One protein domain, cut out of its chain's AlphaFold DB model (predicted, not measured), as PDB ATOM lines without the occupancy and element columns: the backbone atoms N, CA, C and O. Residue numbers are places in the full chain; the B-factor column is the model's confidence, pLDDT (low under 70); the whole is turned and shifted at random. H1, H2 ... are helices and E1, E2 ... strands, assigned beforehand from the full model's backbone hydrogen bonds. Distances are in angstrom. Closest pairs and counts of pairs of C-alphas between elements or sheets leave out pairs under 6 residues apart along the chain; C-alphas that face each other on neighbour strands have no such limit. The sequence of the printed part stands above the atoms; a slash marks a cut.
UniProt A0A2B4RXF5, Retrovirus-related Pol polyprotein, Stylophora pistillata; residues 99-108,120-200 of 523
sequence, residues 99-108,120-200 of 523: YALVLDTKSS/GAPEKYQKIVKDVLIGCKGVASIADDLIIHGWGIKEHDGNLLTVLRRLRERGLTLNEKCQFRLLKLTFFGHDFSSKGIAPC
ATOM      1  N   TYR A  99       9.789 -35.616 -41.201       59.38
ATOM      2  CA  TYR A  99       8.379 -35.713 -40.818       59.38
ATOM      3  C   TYR A  99       7.675 -34.376 -41.031       59.38
ATOM      4  O   TYR A  99       8.250 -33.323 -40.747       59.38
ATOM      5  N   ALA A 100       6.427 -34.426 -41.499       56.12
ATOM      6  CA  ALA A 100       5.566 -33.262 -41.656       56.12
ATOM      7  C   ALA A 100       4.169 -33.484 -41.042       56.12
ATOM      8  O   ALA A 100       3.682 -34.610 -40.906       56.12
ATOM      9  N   LEU A 101       3.508 -32.384 -40.682       58.22
ATOM     10  CA  LEU A 101       2.168 -32.333 -40.084       58.22
ATOM     11  C   LEU A 101       1.319 -31.295 -40.776       58.22
ATOM     12  O   LEU A 101       1.866 -30.323 -41.274       58.22
ATOM     13  N   VAL A 102      -0.002 -31.440 -40.691       63.72
ATOM     14  CA  VAL A 102      -0.940 -30.361 -41.029       63.72
ATOM     15  C   VAL A 102      -1.884 -30.141 -39.865       63.72
ATOM     16  O   VAL A 102      -2.567 -31.076 -39.436       63.72
ATOM     17  N   LEU A 103      -1.936 -28.906 -39.374       62.41
ATOM     18  CA  LEU A 103      -2.930 -28.455 -38.409       62.41
ATOM     19  C   LEU A 103      -3.850 -27.425 -39.066       62.41
ATOM     20  O   LEU A 103      -3.378 -26.434 -39.615       62.41
ATOM     21  N   ASP A 104      -5.154 -27.653 -38.968       59.97
ATOM     22  CA  ASP A 104      -6.203 -26.773 -39.496       59.97
ATOM     23  C   ASP A 104      -6.737 -25.923 -38.331       59.97
ATOM     24  O   ASP A 104      -7.158 -26.467 -37.306       59.97
ATOM     25  N   THR A 105      -6.650 -24.596 -38.423       53.62
ATOM     26  CA  THR A 105      -6.936 -23.674 -37.309       53.62
ATOM     27  C   THR A 105      -8.319 -23.020 -37.440       53.62
ATOM     28  O   THR A 105      -8.669 -22.507 -38.499       53.62
ATOM     29  N   LYS A 106      -9.113 -22.963 -36.356       48.81
ATOM     30  CA  LYS A 106     -10.411 -22.255 -36.313       48.81
ATOM     31  C   LYS A 106     -10.347 -20.966 -35.488       48.81
ATOM     32  O   LYS A 106      -9.732 -20.918 -34.423       48.81
ATOM     33  N   SER A 107     -11.077 -19.945 -35.947       43.28
ATOM     34  CA  SER A 107     -11.355 -18.713 -35.193       43.28
ATOM     35  C   SER A 107     -12.676 -18.839 -34.431       43.28
ATOM     36  O   SER A 107     -13.745 -18.877 -35.039       43.28
ATOM     37  N   SER A 108     -12.635 -18.875 -33.098       41.53
ATOM     38  CA  SER A 108     -13.836 -18.803 -32.261       41.53
ATOM     39  C   SER A 108     -14.213 -17.342 -31.996       41.53
ATOM     40  O   SER A 108     -13.850 -16.779 -30.966       41.53
ATOM     41  N   GLY A 120     -11.275  -9.303 -46.736       52.22
ATOM     42  CA  GLY A 120      -9.980  -9.300 -46.030       52.22
ATOM     43  C   GLY A 120      -9.934 -10.031 -44.675       52.22
ATOM     44  O   GLY A 120      -8.896 -10.049 -44.015       52.22
ATOM     45  N   ALA A 121     -11.022 -10.674 -44.233       58.31
ATOM     46  CA  ALA A 121     -11.005 -11.569 -43.066       58.31
ATOM     47  C   ALA A 121      -9.908 -12.669 -43.109       58.31
ATOM     48  O   ALA A 121      -9.197 -12.805 -42.109       58.31
ATOM     49  N   PRO A 122      -9.693 -13.407 -44.223       64.50
ATOM     50  CA  PRO A 122      -8.630 -14.417 -44.285       64.50
ATOM     51  C   PRO A 122      -7.219 -13.811 -44.239       64.50
ATOM     52  O   PRO A 122      -6.323 -14.389 -43.638       64.50
ATOM     53  N   GLU A 123      -7.014 -12.616 -44.793       65.25
ATOM     54  CA  GLU A 123      -5.713 -11.925 -44.775       65.25
ATOM     55  C   GLU A 123      -5.344 -11.466 -43.359       65.25
ATOM     56  O   GLU A 123      -4.211 -11.640 -42.908       65.25
ATOM     57  N   LYS A 124      -6.323 -10.920 -42.623       69.56
ATOM     58  CA  LYS A 124      -6.157 -10.552 -41.209       69.56
ATOM     59  C   LYS A 124      -5.857 -11.780 -40.357       69.56
ATOM     60  O   LYS A 124      -4.974 -11.718 -39.506       69.56
ATOM     61  N   TYR A 125      -6.556 -12.885 -40.607       74.50
ATOM     62  CA  TYR A 125      -6.328 -14.144 -39.908       74.50
ATOM     63  C   TYR A 125      -4.919 -14.691 -40.162       74.50
ATOM     64  O   TYR A 125      -4.180 -14.940 -39.214       74.50
ATOM     65  N   GLN A 126      -4.501 -14.766 -41.428       73.62
ATOM     66  CA  GLN A 126      -3.150 -15.191 -41.806       73.62
ATOM     67  C   GLN A 126      -2.072 -14.323 -41.160       73.62
ATOM     68  O   GLN A 126      -1.050 -14.842 -40.717       73.62
ATOM     69  N   LYS A 127      -2.292 -13.006 -41.077       76.06
ATOM     70  CA  LYS A 127      -1.354 -12.095 -40.418       76.06
ATOM     71  C   LYS A 127      -1.231 -12.394 -38.922       76.06
ATOM     72  O   LYS A 127      -0.119 -12.543 -38.436       76.06
ATOM     73  N   ILE A 128      -2.355 -12.566 -38.225       80.88
ATOM     74  CA  ILE A 128      -2.369 -12.920 -36.796       80.88
ATOM     75  C   ILE A 128      -1.662 -14.258 -36.561       80.88
ATOM     76  O   ILE A 128      -0.838 -14.369 -35.659       80.88
ATOM     77  N   VAL A 129      -1.957 -15.272 -37.375       82.06
ATOM     78  CA  VAL A 129      -1.343 -16.599 -37.249       82.06
ATOM     79  C   VAL A 129       0.163 -16.530 -37.507       82.06
ATOM     80  O   VAL A 129       0.934 -17.079 -36.722       82.06
ATOM     81  N   LYS A 130       0.605 -15.793 -38.533       80.81
ATOM     82  CA  LYS A 130       2.033 -15.543 -38.775       80.81
ATOM     83  C   LYS A 130       2.694 -14.870 -37.578       80.81
ATOM     84  O   LYS A 130       3.721 -15.368 -37.133       80.81
ATOM     85  N   ASP A 131       2.082 -13.827 -37.019       80.50
ATOM     86  CA  ASP A 131       2.609 -13.097 -35.859       80.50
ATOM     87  C   ASP A 131       2.747 -13.998 -34.616       80.50
ATOM     88  O   ASP A 131       3.720 -13.895 -33.869       80.50
ATOM     89  N   VAL A 132       1.808 -14.929 -34.400       82.75
ATOM     90  CA  VAL A 132       1.866 -15.904 -33.294       82.75
ATOM     91  C   VAL A 132       3.002 -16.915 -33.472       82.75
ATOM     92  O   VAL A 132       3.603 -17.346 -32.483       82.75
ATOM     93  N   LEU A 133       3.296 -17.289 -34.717       82.25
ATOM     94  CA  LEU A 133       4.303 -18.292 -35.062       82.25
ATOM     95  C   LEU A 133       5.723 -17.722 -35.170       82.25
ATOM     96  O   LEU A 133       6.672 -18.498 -35.296       82.25
ATOM     97  N   ILE A 134       5.897 -16.399 -35.061       81.31
ATOM     98  CA  ILE A 134       7.221 -15.766 -35.022       81.31
ATOM     99  C   ILE A 134       8.060 -16.392 -33.895       81.31
ATOM    100  O   ILE A 134       7.676 -16.403 -32.721       81.31
ATOM    101  N   GLY A 135       9.231 -16.914 -34.268       75.31
ATOM    102  CA  GLY A 135      10.189 -17.541 -33.353       75.31
ATOM    103  C   GLY A 135       9.991 -19.043 -33.124       75.31
ATOM    104  O   GLY A 135      10.772 -19.638 -32.383       75.31
ATOM    105  N   CYS A 136       8.993 -19.675 -33.749       81.31
ATOM    106  CA  CYS A 136       8.885 -21.135 -33.782       81.31
ATOM    107  C   CYS A 136       9.738 -21.691 -34.933       81.31
ATOM    108  O   CYS A 136       9.635 -21.219 -36.064       81.31
ATOM    109  N   LYS A 137      10.587 -22.685 -34.655       77.06
ATOM    110  CA  LYS A 137      11.387 -23.375 -35.680       77.06
ATOM    111  C   LYS A 137      10.570 -24.504 -36.315       77.06
ATOM    112  O   LYS A 137       9.737 -25.106 -35.641       77.06
ATOM    113  N   GLY A 138      10.805 -24.767 -37.601       81.56
ATOM    114  CA  GLY A 138      10.165 -25.872 -38.324       81.56
ATOM    115  C   GLY A 138       8.653 -25.720 -38.498       81.56
ATOM    116  O   GLY A 138       7.930 -26.709 -38.412       81.56
ATOM    117  N   VAL A 139       8.148 -24.496 -38.695       84.56
ATOM    118  CA  VAL A 139       6.725 -24.246 -38.964       84.56
ATOM    119  C   VAL A 139       6.536 -23.339 -40.175       84.56
ATOM    120  O   VAL A 139       7.158 -22.284 -40.289       84.56
ATOM    121  N   ALA A 140       5.634 -23.734 -41.064       81.06
ATOM    122  CA  ALA A 140       5.196 -22.966 -42.215       81.06
ATOM    123  C   ALA A 140       3.681 -22.754 -42.133       81.06
ATOM    124  O   ALA A 140       2.912 -23.700 -41.996       81.06
ATOM    125  N   SER A 141       3.240 -21.502 -42.221       79.81
ATOM    126  CA  SER A 141       1.820 -21.158 -42.325       79.81
ATOM    127  C   SER A 141       1.483 -20.900 -43.787       79.81
ATOM    128  O   SER A 141       1.991 -19.942 -44.381       79.81
ATOM    129  N   ILE A 142       0.640 -21.753 -44.370       73.31
ATOM    130  CA  ILE A 142       0.180 -21.611 -45.750       73.31
ATOM    131  C   ILE A 142      -1.344 -21.572 -45.758       73.31
ATOM    132  O   ILE A 142      -2.018 -22.583 -45.590       73.31
ATOM    133  N   ALA A 143      -1.884 -20.381 -46.008       69.31
ATOM    134  CA  ALA A 143      -3.311 -20.106 -45.911       69.31
ATOM    135  C   ALA A 143      -3.885 -20.491 -44.532       69.31
ATOM    136  O   ALA A 143      -3.488 -19.882 -43.540       69.31
ATOM    137  N   ASP A 144      -4.804 -21.456 -44.486       71.31
ATOM    138  CA  ASP A 144      -5.491 -21.902 -43.266       71.31
ATOM    139  C   ASP A 144      -4.785 -23.099 -42.593       71.31
ATOM    140  O   ASP A 144      -5.144 -23.491 -41.482       71.31
ATOM    141  N   ASP A 145      -3.761 -23.654 -43.252       78.94
ATOM    142  CA  ASP A 145      -3.047 -24.852 -42.828       78.94
ATOM    143  C   ASP A 145      -1.671 -24.499 -42.237       78.94
ATOM    144  O   ASP A 145      -0.869 -23.756 -42.817       78.94
ATOM    145  N   LEU A 146      -1.378 -25.067 -41.068       83.38
ATOM    146  CA  LEU A 146      -0.070 -25.004 -40.427       83.38
ATOM    147  C   LEU A 146       0.692 -26.291 -40.673       83.38
ATOM    148  O   LEU A 146       0.300 -27.355 -40.193       83.38
ATOM    149  N   ILE A 147       1.810 -26.170 -41.378       85.69
ATOM    150  CA  ILE A 147       2.713 -27.272 -41.653       85.69
ATOM    151  C   ILE A 147       3.855 -27.236 -40.651       85.69
ATOM    152  O   ILE A 147       4.607 -26.269 -40.606       85.69
ATOM    153  N   ILE A 148       3.994 -28.284 -39.849       87.81
ATOM    154  CA  ILE A 148       5.110 -28.421 -38.905       87.81
ATOM    155  C   ILE A 148       6.018 -29.518 -39.431       87.81
ATOM    156  O   ILE A 148       5.529 -30.593 -39.764       87.81
ATOM    157  N   HIS A 149       7.314 -29.241 -39.520       85.62
ATOM    158  CA  HIS A 149       8.309 -30.176 -40.019       85.62
ATOM    159  C   HIS A 149       9.545 -30.223 -39.112       85.62
ATOM    160  O   HIS A 149       9.820 -29.305 -38.336       85.62
ATOM    161  N   GLY A 150      10.288 -31.320 -39.196       84.12
ATOM    162  CA  GLY A 150      11.529 -31.522 -38.449       84.12
ATOM    163  C   GLY A 150      12.330 -32.689 -39.009       84.12
ATOM    164  O   GLY A 150      11.787 -33.525 -39.741       84.12
ATOM    165  N   TRP A 151      13.621 -32.723 -38.695       81.19
ATOM    166  CA  TRP A 151      14.505 -33.817 -39.067       81.19
ATOM    167  C   TRP A 151      14.480 -34.871 -37.958       81.19
ATOM    168  O   TRP A 151      14.904 -34.650 -36.821       81.19
ATOM    169  N   GLY A 152      13.877 -36.018 -38.266       81.44
ATOM    170  CA  GLY A 152      13.611 -37.054 -37.281       81.44
ATOM    171  C   GLY A 152      12.482 -36.728 -36.293       81.44
ATOM    172  O   GLY A 152      11.999 -35.604 -36.135       81.44
ATOM    173  N   ILE A 153      12.047 -37.774 -35.590       81.75
ATOM    174  CA  ILE A 153      10.841 -37.761 -34.747       81.75
ATOM    175  C   ILE A 153      10.996 -36.822 -33.541       81.75
ATOM    176  O   ILE A 153      10.049 -36.143 -33.149       81.75
ATOM    177  N   LYS A 154      12.194 -36.773 -32.947       85.31
ATOM    178  CA  LYS A 154      12.453 -36.005 -31.720       85.31
ATOM    179  C   LYS A 154      12.375 -34.497 -31.955       85.31
ATOM    180  O   LYS A 154      11.754 -33.795 -31.162       85.31
ATOM    181  N   GLU A 155      12.990 -34.008 -33.031       86.81
ATOM    182  CA  GLU A 155      12.964 -32.583 -33.375       86.81
ATOM    183  C   GLU A 155      11.549 -32.153 -33.764       86.81
ATOM    184  O   GLU A 155      11.017 -31.172 -33.247       86.81
ATOM    185  N   HIS A 156      10.911 -32.946 -34.619       88.88
ATOM    186  CA  HIS A 156       9.550 -32.725 -35.070       88.88
ATOM    187  C   HIS A 156       8.542 -32.621 -33.912       88.88
ATOM    188  O   HIS A 156       7.761 -31.669 -33.848       88.88
ATOM    189  N   ASP A 157       8.572 -33.565 -32.968       86.69
ATOM    190  CA  ASP A 157       7.668 -33.549 -31.814       86.69
ATOM    191  C   ASP A 157       7.975 -32.372 -30.870       86.69
ATOM    192  O   ASP A 157       7.056 -31.777 -30.300       86.69
ATOM    193  N   GLY A 158       9.248 -31.975 -30.751       88.94
ATOM    194  CA  GLY A 158       9.652 -30.761 -30.036       88.94
ATOM    195  C   GLY A 158       9.081 -29.482 -30.661       88.94
ATOM    196  O   GLY A 158       8.534 -28.625 -29.951       88.94
ATOM    197  N   ASN A 159       9.135 -29.375 -31.991       88.50
ATOM    198  CA  ASN A 159       8.545 -28.266 -32.746       88.50
ATOM    199  C   ASN A 159       7.016 -28.256 -32.594       88.50
ATOM    200  O   ASN A 159       6.433 -27.213 -32.285       88.50
ATOM    201  N   LEU A 160       6.366 -29.421 -32.698       89.31
ATOM    202  CA  LEU A 160       4.921 -29.566 -32.506       89.31
ATOM    203  C   LEU A 160       4.472 -29.082 -31.124       89.31
ATOM    204  O   LEU A 160       3.557 -28.264 -31.022       89.31
ATOM    205  N   LEU A 161       5.114 -29.552 -30.054       89.50
ATOM    206  CA  LEU A 161       4.767 -29.155 -28.687       89.50
ATOM    207  C   LEU A 161       4.942 -27.648 -28.469       89.50
ATOM    208  O   LEU A 161       4.114 -27.011 -27.813       89.50
ATOM    209  N   THR A 162       5.987 -27.066 -29.059       88.81
ATOM    210  CA  THR A 162       6.243 -25.624 -28.999       88.81
ATOM    211  C   THR A 162       5.120 -24.836 -29.676       88.81
ATOM    212  O   THR A 162       4.593 -23.894 -29.080       88.81
ATOM    213  N   VAL A 163       4.698 -25.251 -30.874       88.94
ATOM    214  CA  VAL A 163       3.600 -24.609 -31.612       88.94
ATOM    215  C   VAL A 163       2.269 -24.767 -30.871       88.94
ATOM    216  O   VAL A 163       1.566 -23.779 -30.666       88.94
ATOM    217  N   LEU A 164       1.939 -25.965 -30.380       88.38
ATOM    218  CA  LEU A 164       0.702 -26.210 -29.624       88.38
ATOM    219  C   LEU A 164       0.610 -25.352 -28.358       88.38
ATOM    220  O   LEU A 164      -0.465 -24.844 -28.028       88.38
ATOM    221  N   ARG A 165       1.732 -25.163 -27.657       87.69
ATOM    222  CA  ARG A 165       1.799 -24.279 -26.491       87.69
ATOM    223  C   ARG A 165       1.518 -22.825 -26.875       87.69
ATOM    224  O   ARG A 165       0.687 -22.189 -26.232       87.69
ATOM    225  N   ARG A 166       2.133 -22.325 -27.952       86.38
ATOM    226  CA  ARG A 166       1.920 -20.952 -28.448       86.38
ATOM    227  C   ARG A 166       0.484 -20.700 -28.900       86.38
ATOM    228  O   ARG A 166      -0.082 -19.658 -28.575       86.38
ATOM    229  N   LEU A 167      -0.119 -21.655 -29.605       87.12
ATOM    230  CA  LEU A 167      -1.519 -21.562 -30.023       87.12
ATOM    231  C   LEU A 167      -2.453 -21.486 -28.809       87.12
ATOM    232  O   LEU A 167      -3.351 -20.645 -28.781       87.12
ATOM    233  N   ARG A 168      -2.189 -22.293 -27.771       85.69
ATOM    234  CA  ARG A 168      -2.955 -22.279 -26.517       85.69
ATOM    235  C   ARG A 168      -2.823 -20.958 -25.760       85.69
ATOM    236  O   ARG A 168      -3.836 -20.414 -25.336       85.69
ATOM    237  N   GLU A 169      -1.607 -20.426 -25.621       85.81
ATOM    238  CA  GLU A 169      -1.343 -19.133 -24.960       85.81
ATOM    239  C   GLU A 169      -2.098 -17.969 -25.631       85.81
ATOM    240  O   GLU A 169      -2.472 -17.001 -24.973       85.81
ATOM    241  N   ARG A 170      -2.348 -18.067 -26.942       81.19
ATOM    242  CA  ARG A 170      -3.039 -17.048 -27.747       81.19
ATOM    243  C   ARG A 170      -4.523 -17.339 -27.991       81.19
ATOM    244  O   ARG A 170      -5.175 -16.556 -28.674       81.19
ATOM    245  N   GLY A 171      -5.059 -18.429 -27.438       81.06
ATOM    246  CA  GLY A 171      -6.474 -18.795 -27.563       81.06
ATOM    247  C   GLY A 171      -6.896 -19.286 -28.954       81.06
ATOM    248  O   GLY A 171      -8.078 -19.220 -29.285       81.06
ATOM    249  N   LEU A 172      -5.961 -19.769 -29.778       82.75
ATOM    250  CA  LEU A 172      -6.266 -20.372 -31.079       82.75
ATOM    251  C   LEU A 172      -6.628 -21.852 -30.910       82.75
ATOM    252  O   LEU A 172      -5.988 -22.581 -30.150       82.75
ATOM    253  N   THR A 173      -7.647 -22.306 -31.643       79.75
ATOM    254  CA  THR A 173      -8.131 -23.695 -31.584       79.75
ATOM    255  C   THR A 173      -7.853 -24.432 -32.885       79.75
ATOM    256  O   THR A 173      -7.835 -23.835 -33.962       79.75
ATOM    257  N   LEU A 174      -7.629 -25.739 -32.777       82.06
ATOM    258  CA  LEU A 174      -7.386 -26.626 -33.910       82.06
ATOM    259  C   LEU A 174      -8.644 -27.425 -34.252       82.06
ATOM    260  O   LEU A 174      -9.451 -27.747 -33.379       82.06
ATOM    261  N   ASN A 175      -8.809 -27.749 -35.526       79.00
ATOM    262  CA  ASN A 175      -9.883 -28.579 -36.044       79.00
ATOM    263  C   ASN A 175      -9.555 -30.074 -35.891       79.00
ATOM    264  O   ASN A 175      -8.399 -30.479 -35.836       79.00
ATOM    265  N   GLU A 176     -10.576 -30.924 -35.932       73.44
ATOM    266  CA  GLU A 176     -10.435 -32.387 -35.831       73.44
ATOM    267  C   GLU A 176      -9.750 -33.023 -37.055       73.44
ATOM    268  O   GLU A 176      -9.435 -34.208 -37.049       73.44
ATOM    269  N   LYS A 177      -9.501 -32.243 -38.115       76.44
ATOM    270  CA  LYS A 177      -8.858 -32.691 -39.360       76.44
ATOM    271  C   LYS A 177      -7.324 -32.715 -39.304       76.44
ATOM    272  O   LYS A 177      -6.698 -32.941 -40.336       76.44
ATOM    273  N   CYS A 178      -6.725 -32.470 -38.140       80.06
ATOM    274  CA  CYS A 178      -5.273 -32.485 -37.983       80.06
ATOM    275  C   CYS A 178      -4.697 -33.872 -38.300       80.06
ATOM    276  O   CYS A 178      -5.198 -34.887 -37.813       80.06
ATOM    277  N   GLN A 179      -3.628 -33.908 -39.092       81.75
ATOM    278  CA  GLN A 179      -2.942 -35.146 -39.460       81.75
ATOM    279  C   GLN A 179      -1.566 -35.192 -38.807       81.75
ATOM    280  O   GLN A 179      -0.793 -34.237 -38.922       81.75
ATOM    281  N   PHE A 180      -1.276 -36.309 -38.126       82.75
ATOM    282  CA  PHE A 180      -0.075 -36.465 -37.312       82.75
ATOM    283  C   PHE A 180       0.950 -37.453 -37.882       82.75
ATOM    284  O   PHE A 180       0.575 -38.521 -38.352       82.75
ATOM    285  N   ARG A 181       2.239 -37.095 -37.779       76.88
ATOM    286  CA  ARG A 181       3.436 -37.859 -38.171       76.88
ATOM    287  C   ARG A 181       3.343 -38.436 -39.584       76.88
ATOM    288  O   ARG A 181       3.361 -39.650 -39.776       76.88
ATOM    289  N   LEU A 182       3.242 -37.555 -40.576       79.69
ATOM    290  CA  LEU A 182       3.225 -37.959 -41.975       79.69
ATOM    291  C   LEU A 182       4.656 -38.001 -42.526       79.69
ATOM    292  O   LEU A 182       5.397 -37.028 -42.408       79.69
ATOM    293  N   LEU A 183       5.011 -39.112 -43.172       72.69
ATOM    294  CA  LEU A 183       6.228 -39.232 -43.993       72.69
ATOM    295  C   LEU A 183       6.050 -38.595 -45.381       72.69
ATOM    296  O   LEU A 183       7.010 -38.227 -46.053       72.69
ATOM    297  N   LYS A 184       4.793 -38.497 -45.825       74.25
ATOM    298  CA  LYS A 184       4.390 -37.939 -47.111       74.25
ATOM    299  C   LYS A 184       3.191 -37.028 -46.890       74.25
ATOM    300  O   LYS A 184       2.166 -37.470 -46.374       74.25
ATOM    301  N   LEU A 185       3.324 -35.765 -47.271       78.69
ATOM    302  CA  LEU A 185       2.302 -34.742 -47.107       78.69
ATOM    303  C   LEU A 185       1.693 -34.396 -48.468       78.69
ATOM    304  O   LEU A 185       2.372 -33.840 -49.320       78.69
ATOM    305  N   THR A 186       0.407 -34.671 -48.675       72.12
ATOM    306  CA  THR A 186      -0.302 -34.209 -49.876       72.12
ATOM    307  C   THR A 186      -0.878 -32.820 -49.628       72.12
ATOM    308  O   THR A 186      -1.817 -32.653 -48.851       72.12
ATOM    309  N   PHE A 187      -0.340 -31.812 -50.307       68.38
ATOM    310  CA  PHE A 187      -0.743 -30.419 -50.163       68.38
ATOM    311  C   PHE A 187      -0.906 -29.759 -51.542       68.38
ATOM    312  O   PHE A 187      -0.046 -29.860 -52.414       68.38
ATOM    313  N   PHE A 188      -2.072 -29.151 -51.798       61.75
ATOM    314  CA  PHE A 188      -2.470 -28.602 -53.112       61.75
ATOM    315  C   PHE A 188      -2.357 -29.581 -54.304       61.75
ATOM    316  O   PHE A 188      -2.301 -29.191 -55.474       61.75
ATOM    317  N   GLY A 189      -2.417 -30.887 -54.029       61.72
ATOM    318  CA  GLY A 189      -2.246 -31.961 -55.011       61.72
ATOM    319  C   GLY A 189      -0.819 -32.114 -55.530       61.72
ATOM    320  O   GLY A 189      -0.620 -32.642 -56.623       61.72
ATOM    321  N   HIS A 190       0.135 -31.650 -54.734       65.94
ATOM    322  CA  HIS A 190       1.513 -32.087 -54.755       65.94
ATOM    323  C   HIS A 190       1.765 -32.917 -53.499       65.94
ATOM    324  O   HIS A 190       1.215 -32.634 -52.439       65.94
ATOM    325  N   ASP A 191       2.574 -33.945 -53.634       72.75
ATOM    326  CA  ASP A 191       3.032 -34.791 -52.557       72.75
ATOM    327  C   ASP A 191       4.444 -34.352 -52.159       72.75
ATOM    328  O   ASP A 191       5.367 -34.382 -52.970       72.75
ATOM    329  N   PHE A 192       4.609 -33.943 -50.911       73.81
ATOM    330  CA  PHE A 192       5.875 -33.581 -50.294       73.81
ATOM    331  C   PHE A 192       6.408 -34.809 -49.559       73.81
ATOM    332  O   PHE A 192       5.719 -35.368 -48.708       73.81
ATOM    333  N   SER A 193       7.616 -35.243 -49.894       75.31
ATOM    334  CA  SER A 193       8.298 -36.369 -49.247       75.31
ATOM    335  C   SER A 193       9.759 -36.018 -48.973       75.31
ATOM    336  O   SER A 193      10.250 -35.006 -49.478       75.31
ATOM    337  N   SER A 194      10.479 -36.873 -48.240       67.38
ATOM    338  CA  SER A 194      11.940 -36.761 -48.078       67.38
ATOM    339  C   SER A 194      12.688 -36.697 -49.418       67.38
ATOM    340  O   SER A 194      13.733 -36.060 -49.512       67.38
ATOM    341  N   LYS A 195      12.115 -37.279 -50.480       62.38
ATOM    342  CA  LYS A 195      12.654 -37.294 -51.850       62.38
ATOM    343  C   LYS A 195      12.276 -36.054 -52.679       62.38
ATOM    344  O   LYS A 195      12.624 -35.983 -53.852       62.38
ATOM    345  N   GLY A 196      11.566 -35.084 -52.091       66.88
ATOM    346  CA  GLY A 196      11.159 -33.825 -52.725       66.88
ATOM    347  C   GLY A 196       9.661 -33.730 -53.056       66.88
ATOM    348  O   GLY A 196       8.835 -34.449 -52.483       66.88
ATOM    349  N   ILE A 197       9.305 -32.791 -53.945       73.25
ATOM    350  CA  ILE A 197       7.925 -32.458 -54.344       73.25
ATOM    351  C   ILE A 197       7.541 -33.223 -55.618       73.25
ATOM    352  O   ILE A 197       8.137 -33.013 -56.670       73.25
ATOM    353  N   ALA A 198       6.498 -34.048 -55.559       66.19
ATOM    354  CA  ALA A 198       5.947 -34.776 -56.705       66.19
ATOM    355  C   ALA A 198       4.483 -34.375 -56.972       66.19
ATOM    356  O   ALA A 198       3.787 -33.937 -56.059       66.19
ATOM    357  N   PRO A 199       3.951 -34.480 -58.200       66.62
ATOM    358  CA  PRO A 199       2.513 -34.360 -58.428       66.62
ATOM    359  C   PRO A 199       1.766 -35.542 -57.791       66.62
ATOM    360  O   PRO A 199       2.204 -36.686 -57.887       66.62
ATOM    361  N   CYS A 200       0.621 -35.273 -57.162       63.75
ATOM    362  CA  CYS A 200      -0.155 -36.315 -56.496       63.75
ATOM    363  C   CYS A 200      -0.698 -37.345 -57.500       63.75
ATOM    364  O   CYS A 200      -1.296 -36.978 -58.521       63.75
TER     365      CYS A 200
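Overview. This is residues 99 to 108 and 120 to 200 of the 523 residues of the protein "Retrovirus-related Pol polyprotein" of Stylophora pistillata (UniProt A0A2B4RXF5). A twisted four-stranded sheet, E2, E3, E1, E4, has the long helix H2 packed along one face, while H1 packs by the E2 end of the sheet. A small three-stranded sheet, E5 to E7, sits over the other face, away from H2, with E7 farthest out. The printed part has 91 residues, with named elements in the order E1, H1, E2, E3, H2, E4, E5, E6, E7, two helices and seven strands. Both sheets are antiparallel and the class is mixed, helices and strands. The whole is compact, with a radius of gyration of the C-alphas of 13.1 A and spans of 35 by 30 by 23 A.

Arrangement. E1, residues 99 to 106, is an inner strand. It is antiparallel to its neighbours E3, residues 145 to 151, with N 103 and O 146 2.8 A apart, and E4, residues 179 to 182, with N 100 and O 182 2.9 A apart, both within hydrogen-bond range. Residues 105 to 106 also pair antiparallel with residues 173 to 174. H1, residues 121 to 133, is on this sheet at a height over the sheet of 9.1 A. E2, residues 139 to 142, an edge strand, forms a hairpin with E3, with N 140 and O 147 2.8 A apart. H2, residues 152 to 169, is on the sheet over E3 and E1 at a height of 8.8 A, along the strands at 17 degrees to E3 on the local plane. Its closest C-alphas to E3 are those of Gly 150 and His 156, 4.1 A apart. H1 and H2 touch, their closest C-alphas being those of Val 132 and Arg 166, 7.0 A apart, with a steep tilt of 62 degrees, opposite ways; H1 touches H2 with residues 132 to 133 alone. E3, H2 and E4 form a split strand-helix-strand unit, two strands running the same way with E1 between them, and its crossover is right-handed. E5, E6 and E7, residues 184 to 187, 190 to 193 and 196 to 199, form a meander, each strand the antiparallel neighbour of the one before; N 185 and O 192 are 2.8 A apart, N 191 and O 198 2.7 A. The closest C-alphas of E1 and E5 are those of Ala 100 and Leu 185, 6.5 A apart. H2 and E5 are apart. In H1 and H2 every O i to N i+4 pair is within hydrogen-bond range.

Along the chain. E1 begins at C-alpha 99 (8.379, -35.713, -40.818) and is 23.5 A long. H1 is 18.5 A, E3 20.1 A and H2 26.4 A, from C-alpha 152 (13.611, -37.054, -37.281). E7 ends at C-alpha 199 (2.513, -34.360, -58.428).

Size, cuts and confidence. The two C-alphas farthest apart are those of Ser 108 and Lys 195, at 37.8 A. Residues 109 to 119 are not printed, and C-alphas 108 and 120 are 17.2 A apart across the cut. Of the links that are printed whole, H2 to E4 is short and the others are tight. Mean pLDDT of the printed part is 75.4; 26 residues are under 70, among them 99 to 108 and 120 to 124.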